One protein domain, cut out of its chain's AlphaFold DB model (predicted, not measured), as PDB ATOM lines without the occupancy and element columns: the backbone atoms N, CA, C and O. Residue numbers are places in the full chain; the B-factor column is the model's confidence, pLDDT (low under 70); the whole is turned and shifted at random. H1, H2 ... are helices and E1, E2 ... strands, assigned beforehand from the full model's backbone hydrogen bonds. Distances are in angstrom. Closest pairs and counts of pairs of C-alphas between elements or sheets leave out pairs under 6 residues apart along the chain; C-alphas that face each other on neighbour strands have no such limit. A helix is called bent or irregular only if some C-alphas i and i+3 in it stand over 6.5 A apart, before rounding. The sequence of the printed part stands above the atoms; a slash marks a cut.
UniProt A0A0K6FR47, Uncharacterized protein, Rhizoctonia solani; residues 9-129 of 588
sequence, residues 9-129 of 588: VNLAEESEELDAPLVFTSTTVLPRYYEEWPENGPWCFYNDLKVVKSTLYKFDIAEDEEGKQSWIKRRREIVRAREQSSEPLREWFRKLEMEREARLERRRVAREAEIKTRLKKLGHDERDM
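What this domain is: This is residues 9 to 129 of the 588 residues of an uncharacterized protein of Rhizoctonia solani (UniProt A0A0K6FR47). Picture one very long helix, H3, bent into a wide V whose second arm, H3b, makes much of the length; H2 folds back beside the first arm, H3a, as a helical hairpin. The short helix H1, the strand E1 and the loop of residues 15 to 42 between them lie on the inner side of the bend, while residues 98 to 111 of H3b stick out free. The printed part has 121 residues, with three named helices and one named strand in the order H1, E1, H2, H3, and it is mostly helix. It is extended, with a radius of gyration of the C-alphas of 24.5 A and spans of 85 by 28 by 19 A.

Where its parts are: Find C-alpha 11 at (14.469, 62.890, 79.652), where H1, residues 11 to 14, begins. Go on past residues 15 to 42, which hold no named element, to E1, residues 43 to 45. Next comes H2, residues 46 to 62, 24.4 A from first to last C-alpha. H3, residues 65 to 120, was assigned as one helix by its hydrogen bonds but is bent: C-alphas 85 and 88 are 7.0 A apart. Its arm H3a, residues 65 to 85, begins at (-8.141, 71.018, 80.282) and is 29.8 A long. Its arm H3b, residues 88 to 120, is 47.7 A long and ends with C-alpha 120 at (53.914, 24.489, 78.298).

How they stand to each other: Look first at H1 and E1, whose closest C-alphas, those of Leu 11 and Trp 43, are 5.8 A apart. E1 pairs with no named strand, but its residues 43 to 44 pair antiparallel with residues 9 to 10. E1 and H2 meet only through their link. H1 and H2 are only just apart, with their closest C-alphas 8.4 A from each other. H2 and H3a form a helical hairpin: they run opposite ways at a shallow tilt of 19 degrees. They touch through residues 56 to 59 of H2 and 65 to 68 of H3a alone, and the closest C-alphas, those of Phe 59 and Lys 68, are 5.7 A apart. H3a and H3b stand at a steep tilt of 41 degrees, and H3b touches no helix. In the backbone, every O i to N i+4 pair of H3a is within hydrogen-bond range, against 12 of 13 in H2 and 26 of 29 in H3b; H1 is too short for such a pair, and its one O i to N i+3 pair is not within range.

The domain as a whole: The two C-alphas farthest apart, those of Glu 63 and Gly 123, are 84.7 A from each other. The printed part has no cut. The link from H1 to E1, 28 residues, is long; those from E1 to H2 and from H2 to H3a are tight. In the B-factor column the mean pLDDT of the printed part is 89.2, and you will find values under 70 at residues 27 to 41 of this model.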
ATOM      1  N   VAL A   9      17.611  61.922  73.552       88.94
ATOM      2  CA  VAL A   9      17.902  62.810  74.683       88.94
ATOM      3  C   VAL A   9      17.575  62.124  76.007       88.94
ATOM      4  O   VAL A   9      16.645  61.314  76.068       88.94
ATOM      5  N   ASN A  10      18.334  62.457  77.052       88.88
ATOM      6  CA  ASN A  10      18.014  62.096  78.426       88.88
ATOM      7  C   ASN A  10      16.784  62.910  78.858       88.88
ATOM      8  O   ASN A  10      16.786  64.140  78.787       88.88
ATOM      9  N   LEU A  11      15.715  62.227  79.272       88.12
ATOM     10  CA  LEU A  11      14.469  62.890  79.652       88.12
ATOM     11  C   LEU A  11      14.616  63.748  80.920       88.12
ATOM     12  O   LEU A  11      13.925  64.757  81.038       88.12
ATOM     13  N   ALA A  12      15.531  63.378  81.825       86.69
ATOM     14  CA  ALA A  12      15.789  64.120  83.057       86.69
ATOM     15  C   ALA A  12      16.489  65.468  82.799       86.69
ATOM     16  O   ALA A  12      16.203  66.441  83.485       86.69
ATOM     17  N   GLU A  13      17.360  65.548  81.787       87.56
ATOM     18  CA  GLU A  13      18.051  66.792  81.402       87.56
ATOM     19  C   GLU A  13      17.138  67.760  80.635       87.56
ATOM     20  O   GLU A  13      17.242  68.974  80.786       87.56
ATOM     21  N   GLU A  14      16.254  67.243  79.775       86.25
ATOM     22  CA  GLU A  14      15.443  68.083  78.881       86.25
ATOM     23  C   GLU A  14      14.062  68.449  79.454       86.25
ATOM     24  O   GLU A  14      13.377  69.283  78.853       86.25
ATOM     25  N   SER A  15      13.601  67.872  80.573       74.75
ATOM     26  CA  SER A  15      12.325  68.272  81.196       74.75
ATOM     27  C   SER A  15      12.124  67.809  82.642       74.75
ATOM     28  O   SER A  15      11.727  66.671  82.874       74.75
ATOM     29  N   GLU A  16      12.218  68.749  83.583       80.69
ATOM     30  CA  GLU A  16      11.728  68.588  84.964       80.69
ATOM     31  C   GLU A  16      10.183  68.521  85.036       80.69
ATOM     32  O   GLU A  16       9.620  67.903  85.933       80.69
ATOM     33  N   GLU A  17       9.483  69.123  84.065       82.50
ATOM     34  CA  GLU A  17       8.022  69.332  84.088       82.50
ATOM     35  C   GLU A  17       7.187  68.256  83.355       82.50
ATOM     36  O   GLU A  17       5.960  68.349  83.322       82.50
ATOM     37  N   LEU A  18       7.804  67.260  82.698       87.81
ATOM     38  CA  LEU A  18       7.100  66.388  81.742       87.81
ATOM     39  C   LEU A  18       6.907  64.952  82.248       87.81
ATOM     40  O   LEU A  18       7.861  64.197  82.418       87.81
ATOM     41  N   ASP A  19       5.640  64.551  82.393       89.12
ATOM     42  CA  ASP A  19       5.212  63.199  82.777       89.12
ATOM     43  C   ASP A  19       5.795  62.125  81.837       89.12
ATOM     44  O   ASP A  19       5.360  61.973  80.691       89.12
ATOM     45  N   ALA A  20       6.782  61.364  82.320       89.06
ATOM     46  CA  ALA A  20       7.532  60.401  81.511       89.06
ATOM     47  C   ALA A  20       6.671  59.359  80.754       89.06
ATOM     48  O   ALA A  20       6.985  59.091  79.592       89.06
ATOM     49  N   PRO A  21       5.553  58.834  81.305       93.31
ATOM     50  CA  PRO A  21       4.588  58.001  80.574       93.31
ATOM     51  C   PRO A  21       3.964  58.617  79.306       93.31
ATOM     52  O   PRO A  21       3.251  57.916  78.581       93.31
ATOM     53  N   LEU A  22       4.182  59.906  79.018       94.06
ATOM     54  CA  LEU A  22       3.762  60.539  77.766       94.06
ATOM     55  C   LEU A  22       4.726  60.290  76.602       94.06
ATOM     56  O   LEU A  22       4.281  60.328  75.456       94.06
ATOM     57  N   VAL A  23       6.009  60.012  76.834       93.25
ATOM     58  CA  VAL A  23       7.001  59.727  75.775       93.25
ATOM     59  C   VAL A  23       7.344  58.240  75.730       93.25
ATOM     60  O   VAL A  23       7.279  57.551  76.741       93.25
ATOM     61  N   PHE A  24       7.710  57.713  74.556       89.06
ATOM     62  CA  PHE A  24       8.284  56.364  74.512       89.06
ATOM     63  C   PHE A  24       9.731  56.411  75.015       89.06
ATOM     64  O   PHE A  24      10.619  56.919  74.322       89.06
ATOM     65  N   THR A  25       9.949  55.890  76.220       87.31
ATOM     66  CA  THR A  25      11.268  55.750  76.837       87.31
ATOM     67  C   THR A  25      11.893  54.395  76.499       87.31
ATOM     68  O   THR A  25      11.212  53.384  76.316       87.31
ATOM     69  N   SER A  26      13.219  54.368  76.389       76.75
ATOM     70  CA  SER A  26      13.992  53.165  76.095       76.75
ATOM     71  C   SER A  26      15.224  53.093  76.989       76.75
ATOM     72  O   SER A  26      16.275  53.635  76.654       76.75
ATOM     73  N   THR A  27      15.121  52.320  78.064       69.12
ATOM     74  CA  THR A  27      16.273  51.812  78.826       69.12
ATOM     75  C   THR A  27      16.918  50.576  78.176       69.12
ATOM     76  O   THR A  27      17.903  50.066  78.691       69.12
ATOM     77  N   THR A  28      16.364  50.063  77.065       60.44
ATOM     78  CA  THR A  28      16.614  48.679  76.607       60.44
ATOM     79  C   THR A  28      16.902  48.489  75.112       60.44
ATOM     80  O   THR A  28      17.494  47.484  74.729       60.44
ATOM     81  N   VAL A  29      16.503  49.415  74.230       60.75
ATOM     82  CA  VAL A  29      16.522  49.204  72.761       60.75
ATOM     83  C   VAL A  29      17.862  49.620  72.115       60.75
ATOM     84  O   VAL A  29      17.985  49.688  70.895       60.75
ATOM     85  N   LEU A  30      18.894  49.892  72.922       65.31
ATOM     86  CA  LEU A  30      20.218  50.338  72.474       65.31
ATOM     87  C   LEU A  30      21.301  49.337  72.919       65.31
ATOM     88  O   LEU A  30      21.797  49.428  74.046       65.31
ATOM     89  N   PRO A  31      21.700  48.381  72.057       53.69
ATOM     90  CA  PRO A  31      22.776  47.447  72.375       53.69
ATOM     91  C   PRO A  31      24.062  48.194  72.761       53.69
ATOM     92  O   PRO A  31      24.472  49.107  72.043       53.69
ATOM     93  N   ARG A  32      24.700  47.759  73.861       57.50
ATOM     94  CA  ARG A  32      25.854  48.363  74.576       57.50
ATOM     95  C   ARG A  32      25.584  49.463  75.617       57.50
ATOM     96  O   ARG A  32      26.535  49.852  76.278       57.50
ATOM     97  N   TYR A  33      24.353  49.930  75.827       60.94
ATOM     98  CA  TYR A  33      24.070  51.003  76.808       60.94
ATOM     99  C   TYR A  33      23.546  50.506  78.172       60.94
ATOM    100  O   TYR A  33      22.933  51.267  78.912       60.94
ATOM    101  N   TYR A  34      23.737  49.224  78.492       55.19
ATOM    102  CA  TYR A  34      22.952  48.533  79.523       55.19
ATOM    103  C   TYR A  34      23.542  48.534  80.946       55.19
ATOM    104  O   TYR A  34      22.784  48.327  81.888       55.19
ATOM    105  N   GLU A  35      24.858  48.719  81.111       56.53
ATOM    106  CA  GLU A  35      25.554  48.404  82.378       56.53
ATOM    107  C   GLU A  35      26.346  49.585  82.972       56.53
ATOM    108  O   GLU A  35      26.337  49.768  84.184       56.53
ATOM    109  N   GLU A  36      26.975  50.432  82.149       55.97
ATOM    110  CA  GLU A  36      27.847  51.527  82.628       55.97
ATOM    111  C   GLU A  36      27.118  52.856  82.935       55.97
ATOM    112  O   GLU A  36      27.736  53.770  83.472       55.97
ATOM    113  N   TRP A  37      25.829  53.003  82.587       59.50
ATOM    114  CA  TRP A  37      25.099  54.287  82.677       59.50
ATOM    115  C   TRP A  37      23.703  54.201  83.343       59.50
ATOM    116  O   TRP A  37      22.736  54.715  82.777       59.50
ATOM    117  N   PRO A  38      23.546  53.604  84.544       56.28
ATOM    118  CA  PRO A  38      22.272  53.644  85.276       56.28
ATOM    119  C   PRO A  38      21.903  55.058  85.773       56.28
ATOM    120  O   PRO A  38      20.740  55.317  86.071       56.28
ATOM    121  N   GLU A  39      22.880  55.967  85.859       62.34
ATOM    122  CA  GLU A  39      22.713  57.338  86.364       62.34
ATOM    123  C   GLU A  39      22.059  58.282  85.338       62.34
ATOM    124  O   GLU A  39      21.331  59.204  85.713       62.34
ATOM    125  N   ASN A  40      22.247  58.033  84.036       64.19
ATOM    126  CA  ASN A  40      21.609  58.828  82.987       64.19
ATOM    127  C   ASN A  40      20.221  58.263  82.667       64.19
ATOM    128  O   ASN A  40      20.086  57.211  82.040       64.19
ATOM    129  N   GLY A  41      19.204  59.009  83.107       67.44
ATOM    130  CA  GLY A  41      17.791  58.643  83.095       67.44
ATOM    131  C   GLY A  41      17.168  58.280  81.734       67.44
ATOM    132  O   GLY A  41      17.817  58.282  80.687       67.44
ATOM    133  N   PRO A  42      15.866  57.933  81.730       83.75
ATOM    134  CA  PRO A  42      15.217  57.252  80.614       83.75
ATOM    135  C   PRO A  42      15.321  58.021  79.289       83.75
ATOM    136  O   PRO A  42      14.717  59.077  79.101       83.75
ATOM    137  N   TRP A  43      16.050  57.445  78.334       87.06
ATOM    138  CA  TRP A  43      16.269  58.034  77.016       87.06
ATOM    139  C   TRP A  43      14.998  58.001  76.166       87.06
ATOM    140  O   TRP A  43      14.328  56.970  76.070       87.06
ATOM    141  N   CYS A  44      14.688  59.112  75.497       90.38
ATOM    142  CA  CYS A  44      13.568  59.210  74.561       90.38
ATOM    143  C   CYS A  44      13.992  59.868  73.236       90.38
ATOM    144  O   CYS A  44      15.042  60.509  73.133       90.38
ATOM    145  N   PHE A  45      13.179  59.711  72.189       91.25
ATOM    146  CA  PHE A  45      13.420  60.390  70.913       91.25
ATOM    147  C   PHE A  45      13.030  61.867  71.003       91.25
ATOM    148  O   PHE A  45      11.872  62.189  71.270       91.25
ATOM    149  N   TYR A  46      13.958  62.764  70.657       91.69
ATOM    150  CA  TYR A  46      13.755  64.217  70.693       91.69
ATOM    151  C   TYR A  46      12.496  64.672  69.931       91.69
ATOM    152  O   TYR A  46      11.785  65.569  70.375       91.69
ATOM    153  N   ASN A  47      12.166  64.023  68.809       92.44
ATOM    154  CA  ASN A  47      10.958  64.340  68.039       92.44
ATOM    155  C   ASN A  47       9.662  63.957  68.771       92.44
ATOM    156  O   ASN A  47       8.669  64.667  68.642       92.44
ATOM    157  N   ASP A  48       9.657  62.858  69.531       92.38
ATOM    158  CA  ASP A  48       8.486  62.408  70.293       92.38
ATOM    159  C   ASP A  48       8.279  63.330  71.509       92.38
ATOM    160  O   ASP A  48       7.174  63.832  71.707       92.38
ATOM    161  N   LEU A  49       9.363  63.692  72.213       93.94
ATOM    162  CA  LEU A  49       9.366  64.723  73.262       93.94
ATOM    163  C   LEU A  49       8.877  66.083  72.738       93.94
ATOM    164  O   LEU A  49       8.005  66.708  73.342       93.94
ATOM    165  N   LYS A  50       9.380  66.528  71.580       93.69
ATOM    166  CA  LYS A  50       8.971  67.783  70.931       93.69
ATOM    167  C   LYS A  50       7.496  67.775  70.523       93.69
ATOM    168  O   LYS A  50       6.828  68.797  70.672       93.69
ATOM    169  N   VAL A  51       6.972  66.646  70.037       94.94
ATOM    170  CA  VAL A  51       5.540  66.487  69.726       94.94
ATOM    171  C   VAL A  51       4.691  66.523  70.996       94.94
ATOM    172  O   VAL A  51       3.657  67.187  70.986       94.94
ATOM    173  N   VAL A  52       5.117  65.882  72.092       96.00
ATOM    174  CA  VAL A  52       4.407  65.948  73.381       96.00
ATOM    175  C   VAL A  52       4.390  67.385  73.915       96.00
ATOM    176  O   VAL A  52       3.305  67.945  74.066       96.00
ATOM    177  N   LYS A  53       5.558  68.029  74.084       95.06
ATOM    178  CA  LYS A  53       5.666  69.432  74.536       95.06
ATOM    179  C   LYS A  53       4.825  70.385  73.674       95.06
ATOM    180  O   LYS A  53       4.025  71.153  74.195       95.06
ATOM    181  N   SER A  54       4.935  70.288  72.345       96.19
ATOM    182  CA  SER A  54       4.183  71.139  71.408       96.19
ATOM    183  C   SER A  54       2.677  70.840  71.350       96.19
ATOM    184  O   SER A  54       1.955  71.608  70.709       96.19
ATOM    185  N   THR A  55       2.205  69.734  71.931       97.00
ATOM    186  CA  THR A  55       0.772  69.406  71.977       97.00
ATOM    187  C   THR A  55       0.157  69.834  73.302       97.00
ATOM    188  O   THR A  55      -0.898  70.454  73.272       97.00
ATOM    189  N   LEU A  56       0.845  69.615  74.431       96.31
ATOM    190  CA  LEU A  56       0.440  70.148  75.740       96.31
ATOM    191  C   LEU A  56       0.288  71.676  75.683       96.31
ATOM    192  O   LEU A  56      -0.815  72.177  75.876       96.31
ATOM    193  N   TYR A  57       1.324  72.378  75.205       95.88
ATOM    194  CA  TYR A  57       1.339  73.841  75.062       95.88
ATOM    195  C   TYR A  57       0.176  74.415  74.226       95.88
ATOM    196  O   TYR A  57      -0.214  75.566  74.397       95.88
ATOM    197  N   LYS A  58      -0.413  73.627  73.313       96.88
ATOM    198  CA  LYS A  58      -1.592  74.051  72.535       96.88
ATOM    199  C   LYS A  58      -2.890  73.962  73.326       96.88
ATOM    200  O   LYS A  58      -3.760  74.794  73.101       96.88
ATOM    201  N   PHE A  59      -3.021  72.977  74.214       97.56
ATOM    202  CA  PHE A  59      -4.138  72.924  75.154       97.56
ATOM    203  C   PHE A  59      -4.000  74.014  76.220       97.56
ATOM    204  O   PHE A  59      -4.989  74.667  76.529       97.56
ATOM    205  N   ASP A  60      -2.776  74.277  76.692       96.12
ATOM    206  CA  ASP A  60      -2.491  75.343  77.661       96.12
ATOM    207  C   ASP A  60      -2.889  76.732  77.119       96.12
ATOM    208  O   ASP A  60      -3.535  77.503  77.818       96.12
ATOM    209  N   ILE A  61      -2.588  77.030  75.845       96.94
ATOM    210  CA  ILE A  61      -3.045  78.260  75.158       96.94
ATOM    211  C   ILE A  61      -4.573  78.307  74.969       96.94
ATOM    212  O   ILE A  61      -5.144  79.392  74.878       96.94
ATOM    213  N   ALA A  62      -5.228  77.153  74.839       96.94
ATOM    214  CA  ALA A  62      -6.660  77.057  74.555       96.94
ATOM    215  C   ALA A  62      -7.542  76.994  75.816       96.94
ATOM    216  O   ALA A  62      -8.764  76.974  75.679       96.94
ATOM    217  N   GLU A  63      -6.938  76.914  77.008       96.31
ATOM    218  CA  GLU A  63      -7.601  76.679  78.305       96.31
ATOM    219  C   GLU A  63      -8.462  75.384  78.342       96.31
ATOM    220  O   GLU A  63      -9.308  75.191  79.215       96.31
ATOM    221  N   ASP A  64      -8.210  74.450  77.414       97.69
ATOM    222  CA  ASP A  64      -8.956  73.196  77.226       97.69
ATOM    223  C   ASP A  64      -8.355  72.045  78.054       97.69
ATOM    224  O   ASP A  64      -7.692  71.137  77.542       97.69
ATOM    225  N   GLU A  65      -8.578  72.086  79.371       97.38
ATOM    226  CA  GLU A  65      -8.141  71.018  80.282       97.38
ATOM    227  C   GLU A  65      -8.845  69.672  80.021       97.38
ATOM    228  O   GLU A  65      -8.224  68.622  80.188       97.38
ATOM    229  N   GLU A  66     -10.103  69.641  79.565       97.31
ATOM    230  CA  GLU A  66     -10.778  68.364  79.276       97.31
ATOM    231  C   GLU A  66     -10.136  67.662  78.066       97.31
ATOM    232  O   GLU A  66      -9.788  66.474  78.136       97.31
ATOM    233  N   GLY A  67      -9.882  68.402  76.982       97.50
ATOM    234  CA  GLY A  67      -9.129  67.924  75.828       97.50
ATOM    235  C   GLY A  67      -7.698  67.520  76.186       97.50
ATOM    236  O   GLY A  67      -7.240  66.460  75.748       97.50
ATOM    237  N   LYS A  68      -7.022  68.286  77.055       96.94
ATOM    238  CA  LYS A  68      -5.682  67.978  77.584       96.94
ATOM    239  C   LYS A  68      -5.648  66.647  78.330       96.94
ATOM    240  O   LYS A  68      -4.833  65.788  77.993       96.94
ATOM    241  N   GLN A  69      -6.551  66.425  79.289       97.38
ATOM    242  CA  GLN A  69      -6.619  65.170  80.050       97.38
ATOM    243  C   GLN A  69      -7.025  63.980  79.164       97.38
ATOM    244  O   GLN A  69      -6.445  62.894  79.269       97.38
ATOM    245  N   SER A  70      -7.963  64.183  78.234       97.50
ATOM    246  CA  SER A  70      -8.367  63.181  77.239       97.50
ATOM    247  C   SER A  70      -7.196  62.775  76.328       97.50
ATOM    248  O   SER A  70      -6.935  61.585  76.113       97.50
ATOM    249  N   TRP A  71      -6.413  63.754  75.860       97.81
ATOM    250  CA  TRP A  71      -5.207  63.525  75.071       97.81
ATOM    251  C   TRP A  71      -4.105  62.832  75.881       97.81
ATOM    252  O   TRP A  71      -3.546  61.848  75.399       97.81
ATOM    253  N   ILE A  72      -3.837  63.271  77.117       97.38
ATOM    254  CA  ILE A  72      -2.884  62.647  78.054       97.38
ATOM    255  C   ILE A  72      -3.218  61.165  78.254       97.38
ATOM    256  O   ILE A  72      -2.346  60.306  78.097       97.38
ATOM    257  N   LYS A  73      -4.487  60.840  78.532       97.44
ATOM    258  CA  LYS A  73      -4.954  59.458  78.701       97.44
ATOM    259  C   LYS A  73      -4.684  58.621  77.447       97.44
ATOM    260  O   LYS A  73      -3.992  57.604  77.525       97.44
ATOM    261  N   ARG A  74      -5.151  59.088  76.284       97.56
ATOM    262  CA  ARG A  74      -4.960  58.407  74.992       97.56
ATOM    263  C   ARG A  74      -3.479  58.265  74.622       97.56
ATOM    264  O   ARG A  74      -3.078  57.274  74.015       97.56
ATOM    265  N   ARG A  75      -2.643  59.239  74.986       97.12
ATOM    266  CA  ARG A  75      -1.199  59.220  74.733       97.12
ATOM    267  C   ARG A  75      -0.490  58.183  75.612       97.12
ATOM    268  O   ARG A  75       0.296  57.407  75.068       97.12
ATOM    269  N   ARG A  76      -0.824  58.088  76.906       96.56
ATOM    270  CA  ARG A  76      -0.343  57.019  77.809       96.56
ATOM    271  C   ARG A  76      -0.762  55.624  77.322       96.56
ATOM    272  O   ARG A  76       0.032  54.690  77.381       96.56
ATOM    273  N   GLU A  77      -1.977  55.476  76.789       96.88
ATOM    274  CA  GLU A  77      -2.447  54.225  76.165       96.88
ATOM    275  C   GLU A  77      -1.608  53.841  74.931       96.88
ATOM    276  O   GLU A  77      -1.186  52.689  74.813       96.88
ATOM    277  N   ILE A  78      -1.279  54.801  74.056       95.38
ATOM    278  CA  ILE A  78      -0.400  54.584  72.890       95.38
ATOM    279  C   ILE A  78       1.030  54.206  73.313       95.38
ATOM    280  O   ILE A  78       1.626  53.316  72.704       95.38
ATOM    281  N   VAL A  79       1.594  54.857  74.338       94.62
ATOM    282  CA  VAL A  79       2.936  54.530  74.857       94.62
ATOM    283  C   VAL A  79       2.957  53.115  75.442       94.62
ATOM    284  O   VAL A  79       3.802  52.316  75.043       94.62
ATOM    285  N   ARG A  80       1.977  52.756  76.282       93.94
ATOM    286  CA  ARG A  80       1.852  51.406  76.859       93.94
ATOM    287  C   ARG A  80       1.693  50.324  75.787       93.94
ATOM    288  O   ARG A  80       2.349  49.289  75.865       93.94
ATOM    289  N   ALA A  81       0.872  50.567  74.764       94.25
ATOM    290  CA  ALA A  81       0.691  49.629  73.656       94.25
ATOM    291  C   ALA A  81       1.980  49.444  72.835       94.25
ATOM    292  O   ALA A  81       2.290  48.326  72.425       94.25
ATOM    293  N   ARG A  82       2.767  50.511  72.626       92.25
ATOM    294  CA  ARG A  82       4.098  50.424  71.996       92.25
ATOM    295  C   ARG A  82       5.083  49.633  72.849       92.25
ATOM    296  O   ARG A  82       5.790  48.797  72.304       92.25
ATOM    297  N   GLU A  83       5.109  49.868  74.157       89.56
ATOM    298  CA  GLU A  83       5.971  49.138  75.088       89.56
ATOM    299  C   GLU A  83       5.664  47.636  75.088       89.56
ATOM    300  O   GLU A  83       6.554  46.838  74.797       89.56
ATOM    301  N   GLN A  84       4.398  47.255  75.282       92.19
ATOM    302  CA  GLN A  84       3.947  45.860  75.213       92.19
ATOM    303  C   GLN A  84       4.279  45.208  73.859       92.19
ATOM    304  O   GLN A  84       4.712  44.059  73.811       92.19
ATOM    305  N   SER A  85       4.149  45.961  72.762       92.19
ATOM    306  CA  SER A  85       4.527  45.504  71.414       92.19
ATOM    307  C   SER A  85       6.047  45.403  71.205       92.19
ATOM    308  O   SER A  85       6.492  44.727  70.280       92.19
ATOM    309  N   SER A  86       6.850  46.081  72.033       89.25
ATOM    310  CA  SER A  86       8.317  46.083  71.960       89.25
ATOM    311  C   SER A  86       8.975  45.000  72.814       89.25
ATOM    312  O   SER A  86      10.120  44.644  72.542       89.25
ATOM    313  N   GLU A  87       8.281  44.438  73.808       87.75
ATOM    314  CA  GLU A  87       8.872  43.465  74.737       87.75
ATOM    315  C   GLU A  87       9.418  42.192  74.055       87.75
ATOM    316  O   GLU A  87      10.544  41.804  74.366       87.75
ATOM    317  N   PRO A  88       8.761  41.600  73.031       91.81
ATOM    318  CA  PRO A  88       9.353  40.491  72.273       91.81
ATOM    319  C   PRO A  88      10.660  40.863  71.549       91.81
ATOM    320  O   PRO A  88      11.525  40.010  71.362       91.81
ATOM    321  N   LEU A  89      10.827  42.134  71.155       88.12
ATOM    322  CA  LEU A  89      12.070  42.636  70.560       88.12
ATOM    323  C   LEU A  89      13.134  42.906  71.631       88.12
ATOM    324  O   LEU A  89      14.296  42.582  71.405       88.12
ATOM    325  N   ARG A  90      12.754  43.449  72.798       83.94
ATOM    326  CA  ARG A  90      13.648  43.628  73.957       83.94
ATOM    327  C   ARG A  90      14.236  42.288  74.406       83.94
ATOM    328  O   ARG A  90      15.451  42.178  74.550       83.94
ATOM    329  N   GLU A  91      13.400  41.259  74.544       87.38
ATOM    330  CA  GLU A  91      13.836  39.897  74.871       87.38
ATOM    331  C   GLU A  91      14.750  39.316  73.782       87.38
ATOM    332  O   GLU A  91      15.816  38.782  74.081       87.38
ATOM    333  N   TRP A  92      14.391  39.480  72.503       90.44
ATOM    334  CA  TRP A  92      15.225  39.020  71.391       90.44
ATOM    335  C   TRP A  92      16.606  39.697  71.365       90.44
ATOM    336  O   TRP A  92      17.611  39.008  71.192       90.44
ATOM    337  N   PHE A  93      16.685  41.013  71.598       85.88
ATOM    338  CA  PHE A  93      17.960  41.729  71.708       85.88
ATOM    339  C   PHE A  93      18.777  41.274  72.924       85.88
ATOM    340  O   PHE A  93      19.978  41.040  72.781       85.88
ATOM    341  N   ARG A  94      18.145  41.087  74.093       84.31
ATOM    342  CA  ARG A  94      18.818  40.571  75.298       84.31
ATOM    343  C   ARG A  94      19.405  39.186  75.036       84.31
ATOM    344  O   ARG A  94      20.584  38.956  75.295       84.31
ATOM    345  N   LYS A  95      18.619  38.284  74.440       90.50
ATOM    346  CA  LYS A  95      19.077  36.948  74.045       90.50
ATOM    347  C   LYS A  95      20.222  37.005  73.032       90.50
ATOM    348  O   LYS A  95      21.195  36.274  73.187       90.50
ATOM    349  N   LEU A  96      20.137  37.876  72.026       90.00
ATOM    350  CA  LEU A  96      21.172  38.028  71.002       90.00
ATOM    351  C   LEU A  96      22.508  38.514  71.589       90.00
ATOM    352  O   LEU A  96      23.559  38.008  71.193       90.00
ATOM    353  N   GLU A  97      22.482  39.452  72.542       87.25
ATOM    354  CA  GLU A  97      23.702  39.935  73.199       87.25
ATOM    355  C   GLU A  97      24.250  38.898  74.202       87.25
ATOM    356  O   GLU A  97      25.457  38.675  74.223       87.25
ATOM    357  N   MET A  98      23.403  38.138  74.914       87.81
ATOM    358  CA  MET A  98      23.850  36.969  75.698       87.81
ATOM    359  C   MET A  98      24.502  35.886  74.809       87.81
ATOM    360  O   MET A  98      25.581  35.383  75.121       87.81
ATOM    361  N   GLU A  99      23.907  35.555  73.656       94.94
ATOM    362  CA  GLU A  99      24.470  34.618  72.665       94.94
ATOM    363  C   GLU A  99      25.757  35.133  71.992       94.94
ATOM    364  O   GLU A  99      26.527  34.350  71.412       94.94
ATOM    365  N   ARG A 100      25.983  36.450  72.015       93.62
ATOM    366  CA  ARG A 100      27.208  37.105  71.555       93.62
ATOM    367  C   ARG A 100      28.276  37.063  72.638       93.62
ATOM    368  O   ARG A 100      29.394  36.657  72.333       93.62
ATOM    369  N   GLU A 101      27.954  37.419  73.874       92.44
ATOM    370  CA  GLU A 101      28.928  37.465  74.961       92.44
ATOM    371  C   GLU A 101      29.399  36.054  75.326       92.44
ATOM    372  O   GLU A 101      30.594  35.781  75.283       92.44
ATOM    373  N   ALA A 102      28.485  35.082  75.431       94.88
ATOM    374  CA  ALA A 102      28.830  33.663  75.560       94.88
ATOM    375  C   ALA A 102      29.611  33.095  74.349       94.88
ATOM    376  O   ALA A 102      30.108  31.969  74.392       94.88
ATOM    377  N   ARG A 103      29.708  33.820  73.227       96.44
ATOM    378  CA  ARG A 103      30.520  33.467  72.044       96.44
ATOM    379  C   ARG A 103      31.858  34.207  72.015       96.44
ATOM    380  O   ARG A 103      32.805  33.688  71.426       96.44
ATOM    381  N   LEU A 104      31.948  35.381  72.636       95.00
ATOM    382  CA  LEU A 104      33.211  36.059  72.920       95.00
ATOM    383  C   LEU A 104      33.952  35.309  74.028       95.00
ATOM    384  O   LEU A 104      35.101  34.937  73.820       95.00
ATOM    385  N   GLU A 105      33.270  34.954  75.113       95.56
ATOM    386  CA  GLU A 105      33.836  34.242  76.261       95.56
ATOM    387  C   GLU A 105      34.439  32.887  75.875       95.56
ATOM    388  O   GLU A 105      35.623  32.644  76.097       95.56
ATOM    389  N   ARG A 106      33.702  32.061  75.117       97.31
ATOM    390  CA  ARG A 106      34.245  30.812  74.546       97.31
ATOM    391  C   ARG A 106      35.491  31.012  73.670       97.31
ATOM    392  O   ARG A 106      36.258  30.069  73.511       97.31
ATOM    393  N   ARG A 107      35.718  32.202  73.097       97.31
ATOM    394  CA  ARG A 107      36.964  32.531  72.374       97.31
ATOM    395  C   ARG A 107      38.077  33.001  73.307       97.31
ATOM    396  O   ARG A 107      39.227  32.696  73.014       97.31
ATOM    397  N   ARG A 108      37.756  33.716  74.392       96.38
ATOM    398  CA  ARG A 108      38.728  34.119  75.420       96.38
ATOM    399  C   ARG A 108      39.316  32.876  76.100       96.38
ATOM    400  O   ARG A 108      40.522  32.668  76.014       96.38
ATOM    401  N   VAL A 109      38.458  31.981  76.597       96.44
ATOM    402  CA  VAL A 109      38.846  30.692  77.204       96.44
ATOM    403  C   VAL A 109      39.637  29.809  76.227       96.44
ATOM    404  O   VAL A 109      40.702  29.301  76.570       96.44
ATOM    405  N   ALA A 110      39.178  29.656  74.976       97.19
ATOM    406  CA  ALA A 110      39.900  28.853  73.981       97.19
ATOM    407  C   ALA A 110      41.286  29.430  73.638       97.19
ATOM    408  O   ALA A 110      42.240  28.677  73.443       97.19
ATOM    409  N   ARG A 111      41.416  30.763  73.592       97.31
ATOM    410  CA  ARG A 111      42.698  31.448  73.393       97.31
ATOM    411  C   ARG A 111      43.621  31.280  74.595       97.31
ATOM    412  O   ARG A 111      44.813  31.074  74.389       97.31
ATOM    413  N   GLU A 112      43.108  31.366  75.818       97.56
ATOM    414  CA  GLU A 112      43.900  31.116  77.023       97.56
ATOM    415  C   GLU A 112      44.446  29.685  77.039       97.56
ATOM    416  O   GLU A 112      45.650  29.497  77.213       97.56
ATOM    417  N   ALA A 113      43.598  28.691  76.766       97.62
ATOM    418  CA  ALA A 113      44.017  27.297  76.659       97.62
ATOM    419  C   ALA A 113      45.093  27.100  75.572       97.62
ATOM    420  O   ALA A 113      46.058  26.362  75.780       97.62
ATOM    421  N   GLU A 114      44.989  27.799  74.434       98.19
ATOM    422  CA  GLU A 114      46.031  27.791  73.400       98.19
ATOM    423  C   GLU A 114      47.333  28.460  73.880       98.19
ATOM    424  O   GLU A 114      48.416  27.924  73.640       98.19
ATOM    425  N   ILE A 115      47.251  29.590  74.594       98.25
ATOM    426  CA  ILE A 115      48.405  30.283  75.187       98.25
ATOM    427  C   ILE A 115      49.114  29.372  76.195       98.25
ATOM    428  O   ILE A 115      50.305  29.115  76.022       98.25
ATOM    429  N   LYS A 116      48.394  28.821  77.182       97.88
ATOM    430  CA  LYS A 116      48.937  27.884  78.181       97.88
ATOM    431  C   LYS A 116      49.555  26.654  77.505       97.88
ATOM    432  O   LYS A 116      50.700  26.305  77.784       97.88
ATOM    433  N   THR A 117      48.893  26.084  76.493       98.38
ATOM    434  CA  THR A 117      49.445  24.976  75.685       98.38
ATOM    435  C   THR A 117      50.735  25.356  74.942       98.38
ATOM    436  O   THR A 117      51.668  24.553  74.877       98.38
ATOM    437  N   ARG A 118      50.821  26.560  74.356       98.44
ATOM    438  CA  ARG A 118      52.032  27.036  73.662       98.44
ATOM    439  C   ARG A 118      53.177  27.326  74.642       98.44
ATOM    440  O   ARG A 118      54.319  27.034  74.303       98.44
ATOM    441  N   LEU A 119      52.891  27.842  75.837       98.31
ATOM    442  CA  LEU A 119      53.880  28.089  76.897       98.31
ATOM    443  C   LEU A 119      54.407  26.790  77.519       98.31
ATOM    444  O   LEU A 119      55.616  26.636  77.679       98.31
ATOM    445  N   LYS A 120      53.532  25.813  77.780       98.25
ATOM    446  CA  LYS A 120      53.914  24.489  78.298       98.25
ATOM    447  C   LYS A 120      54.828  23.743  77.315       98.25
ATOM    448  O   LYS A 120      55.790  23.099  77.716       98.25
ATOM    449  N   LYS A 121      54.617  23.931  76.003       98.19
ATOM    450  CA  LYS A 121      55.521  23.464  74.927       98.19
ATOM    451  C   LYS A 121      56.864  24.207  74.840       98.19
ATOM    452  O   LYS A 121      57.744  23.742  74.122       98.19
ATOM    453  N   LEU A 122      57.027  25.333  75.536       98.12
ATOM    454  CA  LEU A 122      58.302  26.046  75.697       98.12
ATOM    455  C   LEU A 122      59.007  25.706  77.026       98.12
ATOM    456  O   LEU A 122      60.083  26.238  77.280       98.12
ATOM    457  N   GLY A 123      58.437  24.815  77.847       98.00
ATOM    458  CA  GLY A 123      59.028  24.370  79.114       98.00
ATOM    459  C   GLY A 123      58.656  25.205  80.343       98.00
ATOM    460  O   GLY A 123      59.281  25.037  81.384       98.00
ATOM    461  N   HIS A 124      57.660  26.092  80.251       98.00
ATOM    462  CA  HIS A 124      57.154  26.827  81.416       98.00
ATOM    463  C   HIS A 124      56.213  25.963  82.269       98.00
ATOM    464  O   HIS A 124      55.382  25.231  81.721       98.00
ATOM    465  N   ASP A 125      56.322  26.085  83.596       96.62
ATOM    466  CA  ASP A 125      55.407  25.461  84.555       96.62
ATOM    467  C   ASP A 125      54.015  26.103  84.467       96.62
ATOM    468  O   ASP A 125      53.883  27.292  84.189       96.62
ATOM    469  N   GLU A 126      52.963  25.316  84.683       96.94
ATOM    470  CA  GLU A 126      51.573  25.777  84.591       96.94
ATOM    471  C   GLU A 126      51.150  26.617  85.807       96.94
ATOM    472  O   GLU A 126      50.276  27.471  85.675       96.94
ATOM    473  N   ARG A 127      51.832  26.454  86.951       94.38
ATOM    474  CA  ARG A 127      51.666  27.284  88.158       94.38
ATOM    475  C   ARG A 127      52.115  28.727  87.931       94.38
ATOM    476  O   ARG A 127      51.470  29.651  88.409       94.38
ATOM    477  N   ASP A 128      53.154  28.928  87.122       97.00
ATOM    478  CA  ASP A 128      53.653  30.263  86.765       97.00
ATOM    479  C   ASP A 128      52.750  30.960  85.713       97.00
ATOM    480  O   ASP A 128      53.017  32.093  85.306       97.00
ATOM    481  N   MET A 129      51.673  30.300  85.255       97.00
ATOM    482  CA  MET A 129      50.717  30.797  84.253       97.00
ATOM    483  C   MET A 129      49.369  31.240  84.842       97.00
ATOM    484  O   MET A 129      48.358  31.213  84.129       97.00
TER     485      MET A 129